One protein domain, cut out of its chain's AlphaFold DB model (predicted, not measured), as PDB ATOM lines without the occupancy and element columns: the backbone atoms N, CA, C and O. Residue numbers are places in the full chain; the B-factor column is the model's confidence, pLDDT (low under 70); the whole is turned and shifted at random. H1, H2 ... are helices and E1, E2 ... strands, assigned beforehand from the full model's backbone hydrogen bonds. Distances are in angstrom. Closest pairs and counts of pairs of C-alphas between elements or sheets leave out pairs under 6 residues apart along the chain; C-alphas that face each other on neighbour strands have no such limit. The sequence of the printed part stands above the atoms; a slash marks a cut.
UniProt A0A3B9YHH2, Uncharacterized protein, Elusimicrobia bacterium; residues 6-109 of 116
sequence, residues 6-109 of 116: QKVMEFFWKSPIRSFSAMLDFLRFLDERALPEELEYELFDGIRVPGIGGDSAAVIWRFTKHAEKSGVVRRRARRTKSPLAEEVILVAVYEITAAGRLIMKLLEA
ATOM      1  N   GLN A   6     -52.805 -15.777  48.650       91.25
ATOM      2  CA  GLN A   6     -52.090 -16.092  49.889       91.25
ATOM      3  C   GLN A   6     -51.747 -17.586  50.003       91.25
ATOM      4  O   GLN A   6     -50.627 -17.928  50.376       91.25
ATOM      5  N   LYS A   7     -52.678 -18.485  49.655       89.06
ATOM      6  CA  LYS A   7     -52.438 -19.936  49.690       89.06
ATOM      7  C   LYS A   7     -51.491 -20.394  48.586       89.06
ATOM      8  O   LYS A   7     -50.730 -21.333  48.799       89.06
ATOM      9  N   VAL A   8     -51.523 -19.739  47.425       91.12
ATOM     10  CA  VAL A   8     -50.566 -19.977  46.334       91.12
ATOM     11  C   VAL A   8     -49.153 -19.589  46.778       91.12
ATOM     12  O   VAL A   8     -48.226 -20.388  46.662       91.12
ATOM     13  N   MET A   9     -48.992 -18.403  47.366       91.38
ATOM     14  CA  MET A   9     -47.707 -17.942  47.898       91.38
ATOM     15  C   MET A   9     -47.210 -18.841  49.031       91.38
ATOM     16  O   MET A   9     -46.041 -19.220  49.054       91.38
ATOM     17  N   GLU A  10     -48.097 -19.239  49.944       92.31
ATOM     18  CA  GLU A  10     -47.769 -20.169  51.022       92.31
ATOM     19  C   GLU A  10     -47.320 -21.534  50.484       92.31
ATOM     20  O   GLU A  10     -46.349 -22.099  50.992       92.31
ATOM     21  N   PHE A  11     -47.982 -22.043  49.439       93.31
ATOM     22  CA  PHE A  11     -47.600 -23.286  48.778       93.31
ATOM     23  C   PHE A  11     -46.163 -23.217  48.246       93.31
ATOM     24  O   PHE A  11     -45.369 -24.112  48.535       93.31
ATOM     25  N   PHE A  12     -45.798 -22.152  47.531       93.25
ATOM     26  CA  PHE A  12     -44.436 -22.004  47.014       93.25
ATOM     27  C   PHE A  12     -43.408 -21.773  48.126       93.25
ATOM     28  O   PHE A  12     -42.339 -22.383  48.119       93.25
ATOM     29  N   TRP A  13     -43.735 -20.940  49.116       92.75
ATOM     30  CA  TRP A  13     -42.829 -20.598  50.213       92.75
ATOM     31  C   TRP A  13     -42.460 -21.806  51.079       92.75
ATOM     32  O   TRP A  13     -41.290 -21.995  51.430       92.75
ATOM     33  N   LYS A  14     -43.454 -22.639  51.409       93.56
ATOM     34  CA  LYS A  14     -43.290 -23.818  52.274       93.56
ATOM     35  C   LYS A  14     -42.888 -25.084  51.516       93.56
ATOM     36  O   LYS A  14     -42.722 -26.126  52.146       93.56
ATOM     37  N   SER A  15     -42.714 -25.009  50.197       91.81
ATOM     38  CA  SER A  15     -42.350 -26.177  49.401       91.81
ATOM     39  C   SER A  15     -40.961 -26.715  49.788       91.81
ATOM     40  O   SER A  15     -39.997 -25.941  49.841       91.81
ATOM     41  N   PRO A  16     -40.822 -28.034  50.026       89.25
ATOM     42  CA  PRO A  16     -39.525 -28.679  50.238       89.25
ATOM     43  C   PRO A  16     -38.672 -28.740  48.965       89.25
ATOM     44  O   PRO A  16     -37.450 -28.757  49.064       89.25
ATOM     45  N   ILE A  17     -39.295 -28.732  47.783       88.94
ATOM     46  CA  ILE A  17     -38.596 -28.551  46.507       88.94
ATOM     47  C   ILE A  17     -38.466 -27.052  46.271       88.94
ATOM     48  O   ILE A  17     -39.465 -26.341  46.335       88.94
ATOM     49  N   ARG A  18     -37.256 -26.555  46.000       87.94
ATOM     50  CA  ARG A  18     -37.011 -25.123  45.735       87.94
ATOM     51  C   ARG A  18     -36.973 -24.773  44.250       87.94
ATOM     52  O   ARG A  18     -37.192 -23.618  43.898       87.94
ATOM     53  N   SER A  19     -36.733 -25.752  43.382       88.81
ATOM     54  CA  SER A  19     -36.760 -25.535  41.939       88.81
ATOM     55  C   SER A  19     -38.186 -25.589  41.395       88.81
ATOM     56  O   SER A  19     -38.863 -26.610  41.502       88.81
ATOM     57  N   PHE A  20     -38.623 -24.512  40.739       90.31
ATOM     58  CA  PHE A  20     -39.904 -24.484  40.028       90.31
ATOM     59  C   PHE A  20     -39.971 -25.492  38.869       90.31
ATOM     60  O   PHE A  20     -41.066 -25.938  38.534       90.31
ATOM     61  N   SER A  21     -38.832 -25.879  38.273       88.31
ATOM     62  CA  SER A  21     -38.807 -26.955  37.270       88.31
ATOM     63  C   SER A  21     -39.085 -28.313  37.880       88.31
ATOM     64  O   SER A  21     -40.045 -28.964  37.486       88.31
ATOM     65  N   ALA A  22     -38.357 -28.659  38.939       86.25
ATOM     66  CA  ALA A  22     -38.561 -29.913  39.651       86.25
ATOM     67  C   ALA A  22     -39.982 -30.027  40.232       86.25
ATOM     68  O   ALA A  22     -40.587 -31.093  40.166       86.25
ATOM     69  N   MET A  23     -40.560 -28.926  40.738       90.94
ATOM     70  CA  MET A  23     -41.963 -28.918  41.172       90.94
ATOM     71  C   MET A  23     -42.919 -29.260  40.024       90.94
ATOM     72  O   MET A  23     -43.830 -30.063  40.216       90.94
ATOM     73  N   LEU A  24     -42.747 -28.639  38.850       91.50
ATOM     74  CA  LEU A  24     -43.629 -28.872  37.706       91.50
ATOM     75  C   LEU A  24     -43.499 -30.305  37.189       91.50
ATOM     76  O   LEU A  24     -44.516 -30.960  36.972       91.50
ATOM     77  N   ASP A  25     -42.269 -30.788  37.030       87.25
ATOM     78  CA  ASP A  25     -41.993 -32.146  36.560       87.25
ATOM     79  C   ASP A  25     -42.582 -33.181  37.518       87.25
ATOM     80  O   ASP A  25     -43.217 -34.142  37.084       87.25
ATOM     81  N   PHE A  26     -42.476 -32.940  38.828       86.38
ATOM     82  CA  PHE A  26     -43.085 -33.805  39.832       86.38
ATOM     83  C   PHE A  26     -44.618 -33.786  39.785       86.38
ATOM     84  O   PHE A  26     -45.253 -34.838  39.842       86.38
ATOM     85  N   LEU A  27     -45.239 -32.609  39.659       90.44
ATOM     86  CA  LEU A  27     -46.698 -32.520  39.546       90.44
ATOM     87  C   LEU A  27     -47.210 -33.202  38.270       90.44
ATOM     88  O   LEU A  27     -48.227 -33.885  38.324       90.44
ATOM     89  N   ARG A  28     -46.486 -33.089  37.148       89.31
ATOM     90  CA  ARG A  28     -46.785 -33.837  35.914       89.31
ATOM     91  C   ARG A  28     -46.613 -35.338  36.097       89.31
ATOM     92  O   ARG A  28     -47.428 -36.102  35.600       89.31
ATOM     93  N   PHE A  29     -45.574 -35.759  36.815       84.06
ATOM     94  CA  PHE A  29     -45.356 -37.165  37.130       84.06
ATOM     95  C   PHE A  29     -46.503 -37.752  37.957       84.06
ATOM     96  O   PHE A  29     -46.849 -38.909  37.745       84.06
ATOM     97  N   LEU A  30     -47.075 -36.988  38.891       83.31
ATOM     98  CA  LEU A  30     -48.189 -37.445  39.723       83.31
ATOM     99  C   LEU A  30     -49.541 -37.459  39.009       83.31
ATOM    100  O   LEU A  30     -50.432 -38.179  39.461       83.31
ATOM    101  N   ASP A  31     -49.725 -36.660  37.958       82.69
ATOM    102  CA  ASP A  31     -51.021 -36.563  37.290       82.69
ATOM    103  C   ASP A  31     -51.415 -37.918  36.688       82.69
ATOM    104  O   ASP A  31     -50.668 -38.520  35.917       82.69
ATOM    105  N   GLU A  32     -52.575 -38.417  37.109       70.75
ATOM    106  CA  GLU A  32     -53.149 -39.709  36.714       70.75
ATOM    107  C   GLU A  32     -52.288 -40.943  37.042       70.75
ATOM    108  O   GLU A  32     -52.541 -42.040  36.533       70.75
ATOM    109  N   ARG A  33     -51.305 -40.824  37.948       78.38
ATOM    110  CA  ARG A  33     -50.524 -41.990  38.372       78.38
ATOM    111  C   ARG A  33     -51.235 -42.838  39.409       78.38
ATOM    112  O   ARG A  33     -51.742 -42.361  40.421       78.38
ATOM    113  N   ALA A  34     -51.176 -44.141  39.169       72.50
ATOM    114  CA  ALA A  34     -51.605 -45.179  40.082       72.50
ATOM    115  C   ALA A  34     -50.368 -45.987  40.498       72.50
ATOM    116  O   ALA A  34     -49.734 -46.629  39.660       72.50
ATOM    117  N   LEU A  35     -49.997 -45.912  41.773       74.62
ATOM    118  CA  LEU A  35     -48.836 -46.601  42.337       74.62
ATOM    119  C   LEU A  35     -49.316 -47.628  43.365       74.62
ATOM    120  O   LEU A  35     -50.084 -47.249  44.250       74.62
ATOM    121  N   PRO A  36     -48.929 -48.912  43.274       69.94
ATOM    122  CA  PRO A  36     -49.135 -49.857  44.372       69.94
ATOM    123  C   PRO A  36     -48.613 -49.252  45.676       69.94
ATOM    124  O   PRO A  36     -47.537 -48.661  45.659       69.94
ATOM    125  N   GLU A  37     -49.357 -49.351  46.782       70.25
ATOM    126  CA  GLU A  37     -48.925 -48.711  48.039       70.25
ATOM    127  C   GLU A  37     -47.556 -49.228  48.502       70.25
ATOM    128  O   GLU A  37     -46.744 -48.456  48.991       70.25
ATOM    129  N   GLU A  38     -47.249 -50.500  48.256       63.44
ATOM    130  CA  GLU A  38     -45.933 -51.093  48.529       63.44
ATOM    131  C   GLU A  38     -44.812 -50.385  47.744       63.44
ATOM    132  O   GLU A  38     -43.795 -49.998  48.316       63.44
ATOM    133  N   LEU A  39     -45.044 -50.098  46.457       64.56
ATOM    134  CA  LEU A  39     -44.114 -49.339  45.614       64.56
ATOM    135  C   LEU A  39     -44.097 -47.845  45.942       64.56
ATOM    136  O   LEU A  39     -43.114 -47.172  45.650       64.56
ATOM    137  N   GLU A  40     -45.168 -47.305  46.524       65.00
ATOM    138  CA  GLU A  40     -45.195 -45.942  47.047       65.00
ATOM    139  C   GLU A  40     -44.148 -45.798  48.154       65.00
ATOM    140  O   GLU A  40     -43.315 -44.900  48.085       65.00
ATOM    141  N   TYR A  41     -44.124 -46.725  49.116       57.94
ATOM    142  CA  TYR A  41     -43.091 -46.748  50.150       57.94
ATOM    143  C   TYR A  41     -41.687 -46.865  49.541       57.94
ATOM    144  O   TYR A  41     -40.825 -46.060  49.872       57.94
ATOM    145  N   GLU A  42     -41.460 -47.757  48.574       55.38
ATOM    146  CA  GLU A  42     -40.137 -47.926  47.943       55.38
ATOM    147  C   GLU A  42     -39.678 -46.718  47.096       55.38
ATOM    148  O   GLU A  42     -38.501 -46.341  47.125       55.38
ATOM    149  N   LEU A  43     -40.598 -46.055  46.381       60.62
ATOM    150  CA  LEU A  43     -40.339 -44.814  45.630       60.62
ATOM    151  C   LEU A  43     -39.951 -43.647  46.543       60.62
ATOM    152  O   LEU A  43     -39.286 -42.710  46.097       60.62
ATOM    153  N   PHE A  44     -40.377 -43.685  47.805       59.69
ATOM    154  CA  PHE A  44     -40.185 -42.607  48.771       59.69
ATOM    155  C   PHE A  44     -39.126 -42.914  49.853       59.69
ATOM    156  O   PHE A  44     -38.641 -41.966  50.475       59.69
ATOM    157  N   ASP A  45     -38.701 -44.175  50.016       46.16
ATOM    158  CA  ASP A  45     -37.780 -44.640  51.076       46.16
ATOM    159  C   ASP A  45     -36.324 -44.901  50.625       46.16
ATOM    160  O   ASP A  45     -35.474 -45.278  51.425       46.16
ATOM    161  N   GLY A  46     -35.956 -44.641  49.364       44.38
ATOM    162  CA  GLY A  46     -34.526 -44.676  49.004       44.38
ATOM    163  C   GLY A  46     -34.159 -44.824  47.537       44.38
ATOM    164  O   GLY A  46     -32.984 -44.683  47.193       44.38
ATOM    165  N   ILE A  47     -35.121 -45.064  46.650       46.06
ATOM    166  CA  ILE A  47     -34.840 -45.241  45.224       46.06
ATOM    167  C   ILE A  47     -35.064 -43.906  44.505       46.06
ATOM    168  O   ILE A  47     -36.076 -43.237  44.694       46.06
ATOM    169  N   ARG A  48     -34.088 -43.480  43.689       49.59
ATOM    170  CA  ARG A  48     -34.234 -42.310  42.803       49.59
ATOM    171  C   ARG A  48     -35.521 -42.461  41.991       49.59
ATOM    172  O   ARG A  48     -35.653 -43.443  41.264       49.59
ATOM    173  N   VAL A  49     -36.432 -41.491  42.069       53.12
ATOM    174  CA  VAL A  49     -37.651 -41.509  41.251       53.12
ATOM    175  C   VAL A  49     -37.250 -41.341  39.778       53.12
ATOM    176  O   VAL A  49     -36.654 -40.317  39.427       53.12
ATOM    177  N   PRO A  50     -37.535 -42.320  38.899       54.03
ATOM    178  CA  PRO A  50     -37.163 -42.225  37.492       54.03
ATOM    179  C   PRO A  50     -37.803 -40.995  36.838       54.03
ATOM    180  O   PRO A  50     -39.011 -40.794  36.936       54.03
ATOM    181  N   GLY A  51     -36.991 -40.178  36.162       53.53
ATOM    182  CA  GLY A  51     -37.448 -38.968  35.466       53.53
ATOM    183  C   GLY A  51     -37.458 -37.688  36.308       53.53
ATOM    184  O   GLY A  51     -37.766 -36.632  35.768       53.53
ATOM    185  N   ILE A  52     -37.082 -37.748  37.591       57.25
ATOM    186  CA  ILE A  52     -37.024 -36.576  38.478       57.25
ATOM    187  C   ILE A  52     -35.569 -36.362  38.882       57.25
ATOM    188  O   ILE A  52     -35.006 -37.086  39.702       57.25
ATOM    189  N   GLY A  53     -34.916 -35.411  38.216       49.16
ATOM    190  CA  GLY A  53     -33.491 -35.161  38.396       49.16
ATOM    191  C   GLY A  53     -33.170 -34.560  39.767       49.16
ATOM    192  O   GLY A  53     -33.679 -33.501  40.114       49.16
ATOM    193  N   GLY A  54     -32.262 -35.196  40.511       55.22
ATOM    194  CA  GLY A  54     -31.491 -34.560  41.590       55.22
ATOM    195  C   GLY A  54     -32.099 -34.544  42.997       55.22
ATOM    196  O   GLY A  54     -31.333 -34.402  43.948       55.22
ATOM    197  N   ASP A  55     -33.408 -34.743  43.167       63.84
ATOM    198  CA  ASP A  55     -34.049 -34.732  44.491       63.84
ATOM    199  C   ASP A  55     -34.120 -36.134  45.124       63.84
ATOM    200  O   ASP A  55     -34.356 -37.140  44.452       63.84
ATOM    201  N   SER A  56     -33.905 -36.220  46.443       69.00
ATOM    202  CA  SER A  56     -33.998 -37.494  47.166       69.00
ATOM    203  C   SER A  56     -35.451 -37.941  47.338       69.00
ATOM    204  O   SER A  56     -36.362 -37.117  47.450       69.00
ATOM    205  N   ALA A  57     -35.665 -39.255  47.441       71.62
ATOM    206  CA  ALA A  57     -36.973 -39.865  47.690       71.62
ATOM    207  C   ALA A  57     -37.715 -39.218  48.887       71.62
ATOM    208  O   ALA A  57     -38.903 -38.907  48.808       71.62
ATOM    209  N   ALA A  58     -36.977 -38.848  49.941       74.56
ATOM    210  CA  ALA A  58     -37.505 -38.136  51.107       74.56
ATOM    211  C   ALA A  58     -37.953 -36.685  50.826       74.56
ATOM    212  O   ALA A  58     -38.867 -36.170  51.478       74.56
ATOM    213  N   VAL A  59     -37.303 -35.966  49.904       81.00
ATOM    214  CA  VAL A  59     -37.750 -34.626  49.467       81.00
ATOM    215  C   VAL A  59     -39.035 -34.749  48.661       81.00
ATOM    216  O   VAL A  59     -39.992 -34.018  48.911       81.00
ATOM    217  N   ILE A  60     -39.066 -35.724  47.760       80.50
ATOM    218  CA  ILE A  60     -40.195 -36.025  46.888       80.50
ATOM    219  C   ILE A  60     -41.422 -36.426  47.726       80.50
ATOM    220  O   ILE A  60     -42.488 -35.839  47.562       80.50
ATOM    221  N   TRP A  61     -41.264 -37.297  48.726       82.50
ATOM    222  CA  TRP A  61     -42.331 -37.643  49.675       82.50
ATOM    223  C   TRP A  61     -42.887 -36.433  50.423       82.50
ATOM    224  O   TRP A  61     -44.102 -36.218  50.488       82.50
ATOM    225  N   ARG A  62     -41.993 -35.604  50.981       87.19
ATOM    226  CA  ARG A  62     -42.391 -34.379  51.686       87.19
ATOM    227  C   ARG A  62     -43.140 -33.433  50.756       87.19
ATOM    228  O   ARG A  62     -44.091 -32.791  51.200       87.19
ATOM    229  N   PHE A  63     -42.748 -33.358  49.486       90.31
ATOM    230  CA  PHE A  63     -43.447 -32.548  48.498       90.31
ATOM    231  C   PHE A  63     -44.833 -33.110  48.174       90.31
ATOM    232  O   PHE A  63     -45.792 -32.343  48.183       90.31
ATOM    233  N   THR A  64     -44.979 -34.428  48.007       88.75
ATOM    234  CA  THR A  64     -46.287 -35.087  47.852       88.75
ATOM    235  C   THR A  64     -47.222 -34.739  49.007       88.75
ATOM    236  O   THR A  64     -48.352 -34.306  48.781       88.75
ATOM    237  N   LYS A  65     -46.744 -34.848  50.254       90.44
ATOM    238  CA  LYS A  65     -47.538 -34.520  51.451       90.44
ATOM    239  C   LYS A  65     -47.874 -33.040  51.561       90.44
ATOM    240  O   LYS A  65     -48.985 -32.692  51.956       90.44
ATOM    241  N   HIS A  66     -46.942 -32.169  51.188       93.19
ATOM    242  CA  HIS A  66     -47.192 -30.732  51.093       93.19
ATOM    243  C   HIS A  66     -48.284 -30.423  50.060       93.19
ATOM    244  O   HIS A  66     -49.256 -29.741  50.378       93.19
ATOM    245  N   ALA A  67     -48.187 -30.991  48.858       92.44
ATOM    246  CA  ALA A  67     -49.162 -30.803  47.789       92.44
ATOM    247  C   ALA A  67     -50.548 -31.367  48.136       92.44
ATOM    248  O   ALA A  67     -51.560 -30.733  47.826       92.44
ATOM    249  N   GLU A  68     -50.605 -32.506  48.827       92.62
ATOM    250  CA  GLU A  68     -51.840 -33.080  49.366       92.62
ATOM    251  C   GLU A  68     -52.485 -32.141  50.401       92.62
ATOM    252  O   GLU A  68     -53.650 -31.760  50.265       92.62
ATOM    253  N   LYS A  69     -51.710 -31.676  51.390       92.69
ATOM    254  CA  LYS A  69     -52.187 -30.764  52.446       92.69
ATOM    255  C   LYS A  69     -52.652 -29.412  51.898       92.69
ATOM    256  O   LYS A  69     -53.610 -28.835  52.411       92.69
ATOM    257  N   SER A  70     -51.998 -28.907  50.856       91.88
ATOM    258  CA  SER A  70     -52.386 -27.671  50.168       91.88
ATOM    259  C   SER A  70     -53.564 -27.849  49.203       91.88
ATOM    260  O   SER A  70     -54.019 -26.869  48.615       91.88
ATOM    261  N   GLY A  71     -54.077 -29.073  49.031       91.56
ATOM    262  CA  GLY A  71     -55.178 -29.376  48.117       91.56
ATOM    263  C   GLY A  71     -54.808 -29.252  46.637       91.56
ATOM    264  O   GLY A  71     -55.698 -29.124  45.798       91.56
ATOM    265  N   VAL A  72     -53.513 -29.264  46.313       93.50
ATOM    266  CA  VAL A  72     -52.963 -29.243  44.946       93.50
ATOM    267  C   VAL A  72     -53.075 -30.632  44.322       93.50
ATOM    268  O   VAL A  72     -53.516 -30.769  43.182       93.50
ATOM    269  N   VAL A  73     -52.752 -31.657  45.105       92.75
ATOM    270  CA  VAL A  73     -52.859 -33.070  44.739       92.75
ATOM    271  C   VAL A  73     -53.930 -33.719  45.608       92.75
ATOM    272  O   VAL A  73     -54.103 -33.365  46.774       92.75
ATOM    273  N   ARG A  74     -54.647 -34.690  45.055       91.25
ATOM    274  CA  ARG A  74     -55.511 -35.593  45.808       91.25
ATOM    275  C   ARG A  74     -54.968 -37.013  45.688       91.25
ATOM    276  O   ARG A  74     -54.796 -37.500  44.578       91.25
ATOM    277  N   ARG A  75     -54.760 -37.681  46.825       88.00
ATOM    278  CA  ARG A  75     -54.440 -39.113  46.902       88.00
ATOM    279  C   ARG A  75     -55.697 -39.895  47.282       88.00
ATOM    280  O   ARG A  75     -56.433 -39.491  48.183       88.00
ATOM    281  N   ARG A  76     -55.965 -41.011  46.607       85.88
ATOM    282  CA  ARG A  76     -57.043 -41.951  46.947       85.88
ATOM    283  C   ARG A  76     -56.518 -43.375  46.911       85.88
ATOM    284  O   ARG A  76     -55.934 -43.784  45.917       85.88
ATOM    285  N   ALA A  77     -56.785 -44.138  47.962       82.69
ATOM    286  CA  ALA A  77     -56.571 -45.576  47.942       82.69
ATOM    287  C   ALA A  77     -57.687 -46.253  47.133       82.69
ATOM    288  O   ALA A  77     -58.874 -46.006  47.367       82.69
ATOM    289  N   ARG A  78     -57.316 -47.120  46.191       81.31
ATOM    290  CA  ARG A  78     -58.240 -47.948  45.413       81.31
ATOM    291  C   ARG A  78     -57.767 -49.394  45.440       81.31
ATOM    292  O   ARG A  78     -56.606 -49.677  45.173       81.31
ATOM    293  N   ARG A  79     -58.688 -50.318  45.708       78.88
ATOM    294  CA  ARG A  79     -58.455 -51.752  45.503       78.88
ATOM    295  C   ARG A  79     -58.627 -52.075  44.023       78.88
ATOM    296  O   ARG A  79     -59.661 -51.737  43.444       78.88
ATOM    297  N   THR A  80     -57.636 -52.709  43.415       74.75
ATOM    298  CA  THR A  80     -57.703 -53.197  42.033       74.75
ATOM    299  C   THR A  80     -57.151 -54.611  41.958       74.75
ATOM    300  O   THR A  80     -56.327 -54.997  42.779       74.75
ATOM    301  N   LYS A  81     -57.607 -55.399  40.983       72.56
ATOM    302  CA  LYS A  81     -56.955 -56.677  40.687       72.56
ATOM    303  C   LYS A  81     -55.586 -56.389  40.083       72.56
ATOM    304  O   LYS A  81     -55.482 -55.504  39.227       72.56
ATOM    305  N   SER A  82     -54.560 -57.083  40.559       66.56
ATOM    306  CA  SER A  82     -53.231 -56.983  39.971       66.56
ATOM    307  C   SER A  82     -53.285 -57.459  38.511       66.56
ATOM    308  O   SER A  82     -53.927 -58.465  38.218       66.56
ATOM    309  N   PRO A  83     -52.631 -56.768  37.564       63.75
ATOM    310  CA  PRO A  83     -52.494 -57.282  36.203       63.75
ATOM    311  C   PRO A  83     -51.561 -58.504  36.127       63.75
ATOM    312  O   PRO A  83     -51.535 -59.181  35.105       63.75
ATOM    313  N   LEU A  84     -50.801 -58.780  37.193       65.62
ATOM    314  CA  LEU A  84     -49.802 -59.850  37.263       65.62
ATOM    315  C   LEU A  84     -50.232 -61.030  38.153       65.62
ATOM    316  O   LEU A  84     -49.587 -62.072  38.115       65.62
ATOM    317  N   ALA A  85     -51.300 -60.887  38.946       58.59
ATOM    318  CA  ALA A  85     -51.793 -61.919  39.862       58.59
ATOM    319  C   ALA A  85     -53.312 -61.793  40.080       58.59
ATOM    320  O   ALA A  85     -53.867 -60.702  39.988       58.59
ATOM    321  N   GLU A  86     -53.993 -62.883  40.447       65.19
ATOM    322  CA  GLU A  86     -55.429 -62.860  40.801       65.19
ATOM    323  C   GLU A  86     -55.731 -62.155  42.140       65.19
ATOM    324  O   GLU A  86     -56.882 -62.088  42.578       65.19
ATOM    325  N   GLU A  87     -54.713 -61.593  42.789       70.19
ATOM    326  CA  GLU A  87     -54.830 -60.908  44.068       70.19
ATOM    327  C   GLU A  87     -55.311 -59.459  43.919       70.19
ATOM    328  O   GLU A  87     -55.015 -58.738  42.957       70.19
ATOM    329  N   VAL A  88     -56.087 -59.021  44.912       75.00
ATOM    330  CA  VAL A  88     -56.536 -57.634  45.034       75.00
ATOM    331  C   VAL A  88     -55.431 -56.831  45.710       75.00
ATOM    332  O   VAL A  88     -55.216 -56.968  46.910       75.00
ATOM    333  N   ILE A  89     -54.782 -55.953  44.951       75.44
ATOM    334  CA  ILE A  89     -53.771 -55.023  45.456       75.44
ATOM    335  C   ILE A  89     -54.395 -53.667  45.781       75.44
ATOM    336  O   ILE A  89     -55.402 -53.251  45.191       75.44
ATOM    337  N   LEU A  90     -53.792 -52.957  46.731       78.69
ATOM    338  CA  LEU A  90     -54.179 -51.598  47.086       78.69
ATOM    339  C   LEU A  90     -53.233 -50.607  46.400       78.69
ATOM    340  O   LEU A  90     -52.013 -50.724  46.471       78.69
ATOM    341  N   VAL A  91     -53.815 -49.657  45.676       80.44
ATOM    342  CA  VAL A  91     -53.092 -48.726  44.809       80.44
ATOM    343  C   VAL A  91     -53.452 -47.302  45.210       80.44
ATOM    344  O   VAL A  91     -54.632 -46.951  45.313       80.44
ATOM    345  N   ALA A  92     -52.436 -46.477  45.426       81.75
ATOM    346  CA  ALA A  92     -52.555 -45.044  45.602       81.75
ATOM    347  C   ALA A  92     -52.716 -44.373  44.236       81.75
ATOM    348  O   ALA A  92     -51.810 -44.372  43.404       81.75
ATOM    349  N   VAL A  93     -53.892 -43.803  44.005       85.25
ATOM    350  CA  VAL A  93     -54.199 -43.011  42.819       85.25
ATOM    351  C   VAL A  93     -54.016 -41.540  43.156       85.25
ATOM    352  O   VAL A  93     -54.629 -41.029  44.098       85.25
ATOM    353  N   TYR A  94     -53.186 -40.877  42.366       87.44
ATOM    354  CA  TYR A  94     -52.887 -39.461  42.454       87.44
ATOM    355  C   TYR A  94     -53.623 -38.696  41.354       87.44
ATOM    356  O   TYR A  94     -53.665 -39.109  40.199       87.44
ATOM    357  N   GLU A  95     -54.243 -37.582  41.731       91.12
ATOM    358  CA  GLU A  95     -55.000 -36.722  40.825       91.12
ATOM    359  C   GLU A  95     -54.635 -35.259  41.088       91.12
ATOM    360  O   GLU A  95     -54.691 -34.792  42.235       91.12
ATOM    361  N   ILE A  96     -54.305 -34.510  40.034       92.88
ATOM    362  CA  ILE A  96     -54.144 -33.061  40.143       92.88
ATOM    363  C   ILE A  96     -55.520 -32.404  40.251       92.88
ATOM    364  O   ILE A  96     -56.371 -32.499  39.364       92.88
ATOM    365  N   THR A  97     -55.743 -31.670  41.340       93.06
ATOM    366  CA  THR A  97     -57.015 -30.974  41.550       93.06
ATOM    367  C   THR A  97     -57.137 -29.755  40.628       93.06
ATOM    368  O   THR A  97     -56.159 -29.259  40.072       93.06
ATOM    369  N   ALA A  98     -58.331 -29.163  40.529       91.25
ATOM    370  CA  ALA A  98     -58.507 -27.885  39.829       91.25
ATOM    371  C   ALA A  98     -57.589 -26.764  40.373       91.25
ATOM    372  O   ALA A  98     -57.157 -25.895  39.619       91.25
ATOM    373  N   ALA A  99     -57.284 -26.794  41.674       90.06
ATOM    374  CA  ALA A  99     -56.323 -25.895  42.302       90.06
ATOM    375  C   ALA A  99     -54.881 -26.232  41.894       90.06
ATOM    376  O   ALA A  99     -54.106 -25.326  41.597       90.06
ATOM    377  N   GLY A 100     -54.533 -27.517  41.813       92.81
ATOM    378  CA  GLY A 100     -53.222 -27.937  41.336       92.81
ATOM    379  C   GLY A 100     -52.967 -27.579  39.874       92.81
ATOM    380  O   GLY A 100     -51.888 -27.094  39.554       92.81
ATOM    381  N   ARG A 101     -53.985 -27.663  39.006       93.31
ATOM    382  CA  ARG A 101     -53.874 -27.202  37.611       93.31
ATOM    383  C   ARG A 101     -53.552 -25.708  37.511       93.31
ATOM    384  O   ARG A 101     -52.839 -25.300  36.601       93.31
ATOM    385  N   LEU A 102     -54.053 -24.888  38.440       92.19
ATOM    386  CA  LEU A 102     -53.692 -23.467  38.513       92.19
ATOM    387  C   LEU A 102     -52.213 -23.291  38.888       92.19
ATOM    388  O   LEU A 102     -51.510 -22.532  38.228       92.19
ATOM    389  N   ILE A 103     -51.732 -24.021  39.898       93.94
ATOM    390  CA  ILE A 103     -50.315 -24.018  40.294       93.94
ATOM    391  C   ILE A 103     -49.410 -24.452  39.135       93.94
ATOM    392  O   ILE A 103     -48.405 -23.796  38.878       93.94
ATOM    393  N   MET A 104     -49.780 -25.506  38.404       94.69
ATOM    394  CA  MET A 104     -49.014 -25.974  37.244       94.69
ATOM    395  C   MET A 104     -48.913 -24.901  36.160       94.69
ATOM    396  O   MET A 104     -47.811 -24.617  35.705       94.69
ATOM    397  N   LYS A 105     -50.020 -24.226  35.819       93.88
ATOM    398  CA  LYS A 105     -50.001 -23.110  34.857       93.88
ATOM    399  C   LYS A 105     -49.098 -21.958  35.300       93.88
ATOM    400  O   LYS A 105     -48.419 -21.360  34.474       93.88
ATOM    401  N   LEU A 106     -49.084 -21.638  36.596       93.69
ATOM    402  CA  LEU A 106     -48.184 -20.615  37.137       93.69
ATOM    403  C   LEU A 106     -46.718 -21.041  37.012       93.69
ATOM    404  O   LEU A 106     -45.890 -20.247  36.578       93.69
ATOM    405  N   LEU A 107     -46.398 -22.294  37.343       93.50
ATOM    406  CA  LEU A 107     -45.050 -22.846  37.188       93.50
ATOM    407  C   LEU A 107     -44.599 -22.854  35.719       93.50
ATOM    408  O   LEU A 107     -43.460 -22.486  35.437       93.50
ATOM    409  N   GLU A 108     -45.487 -23.212  34.789       93.94
ATOM    410  CA  GLU A 108     -45.246 -23.149  33.340       93.94
ATOM    411  C   GLU A 108     -44.945 -21.718  32.881       93.94
ATOM    412  O   GLU A 108     -43.960 -21.491  32.179       93.94
ATOM    413  N   ALA A 109     -45.735 -20.737  33.330       92.50
ATOM    414  CA  ALA A 109     -45.507 -19.329  33.011       92.50
ATOM    415  C   ALA A 109     -44.169 -18.817  33.569       92.50
ATOM    416  O   ALA A 109     -43.430 -18.124  32.869       92.50
TER     417      ALA A 109
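Overview. This is residues 6 to 109 of the 116 residues of an uncharacterized protein of Elusimicrobia bacterium (UniProt A0A3B9YHH2). A long hairpin of E2 and E3, with short E1 beside E3, makes a narrow twisted sheet; H2, H3 and H4 cover part of one face, and H1 and H5 lie at the end away from the hairpin's turn. The 104 printed residues hold H1 H2 E1 H3 H4 E2 E3 H5 in that order, a mixed class, with the antiparallel sheet order E1 E3 E2. The whole is compact, radius of gyration of the C-alphas 14.2 A, yet elongated, spanning 47 by 28 by 20 A.

Along the chain. Find C-alpha 6 at (-52.090, -16.092, 49.889), where H1, residues 6 to 13, begins. Next come H2, residues 20 to 30, 15.4 A, E1, residues 34 to 36, and H3, residues 37 to 45. H4, residues 57 to 69, runs 18.4 A; E2, residues 73 to 81, 24.3 A; E3, residues 88 to 96, 25.2 A. H5, residues 98 to 109, 17.0 A, ends at C-alpha 109, (-45.507, -19.329, 33.011).

Arrangement. Look for N 76 and O 93, 2.8 A apart, in the hairpin E2 and E3, and N 35 and O 92, 2.9 A, between E1 and E3. H2, H3 and H4 are on the same face, two layers, helices over a sheet. E1, H3 H4, E2 form a split strand-helix-strand unit, two strands that run the same way in one sheet with helices between them along the chain and E3 between them in the sheet, and its crossover is right-handed. H3 and H4 touch, closest C-alphas Phe 44 and Ala 57, 4.4 A. H5 only grazes the sheet and touches H2, closest C-alphas Phe 20 and Leu 107, 6.1 A. H1 is close to but not clearly touching H4, closest C-alphas Phe 11 and Ala 67, 7.7 A. In H1 to H5 every O i to N i+4 pair is within hydrogen-bond range.

Size, cuts and confidence. The farthest C-alphas, Gln 6 and Glu 86, are 47.8 A apart. The printed part has no cut; H3 to H4 is the long link. Look for pLDDT under 70 at residues 36, 38 to 56 and 82 to 86.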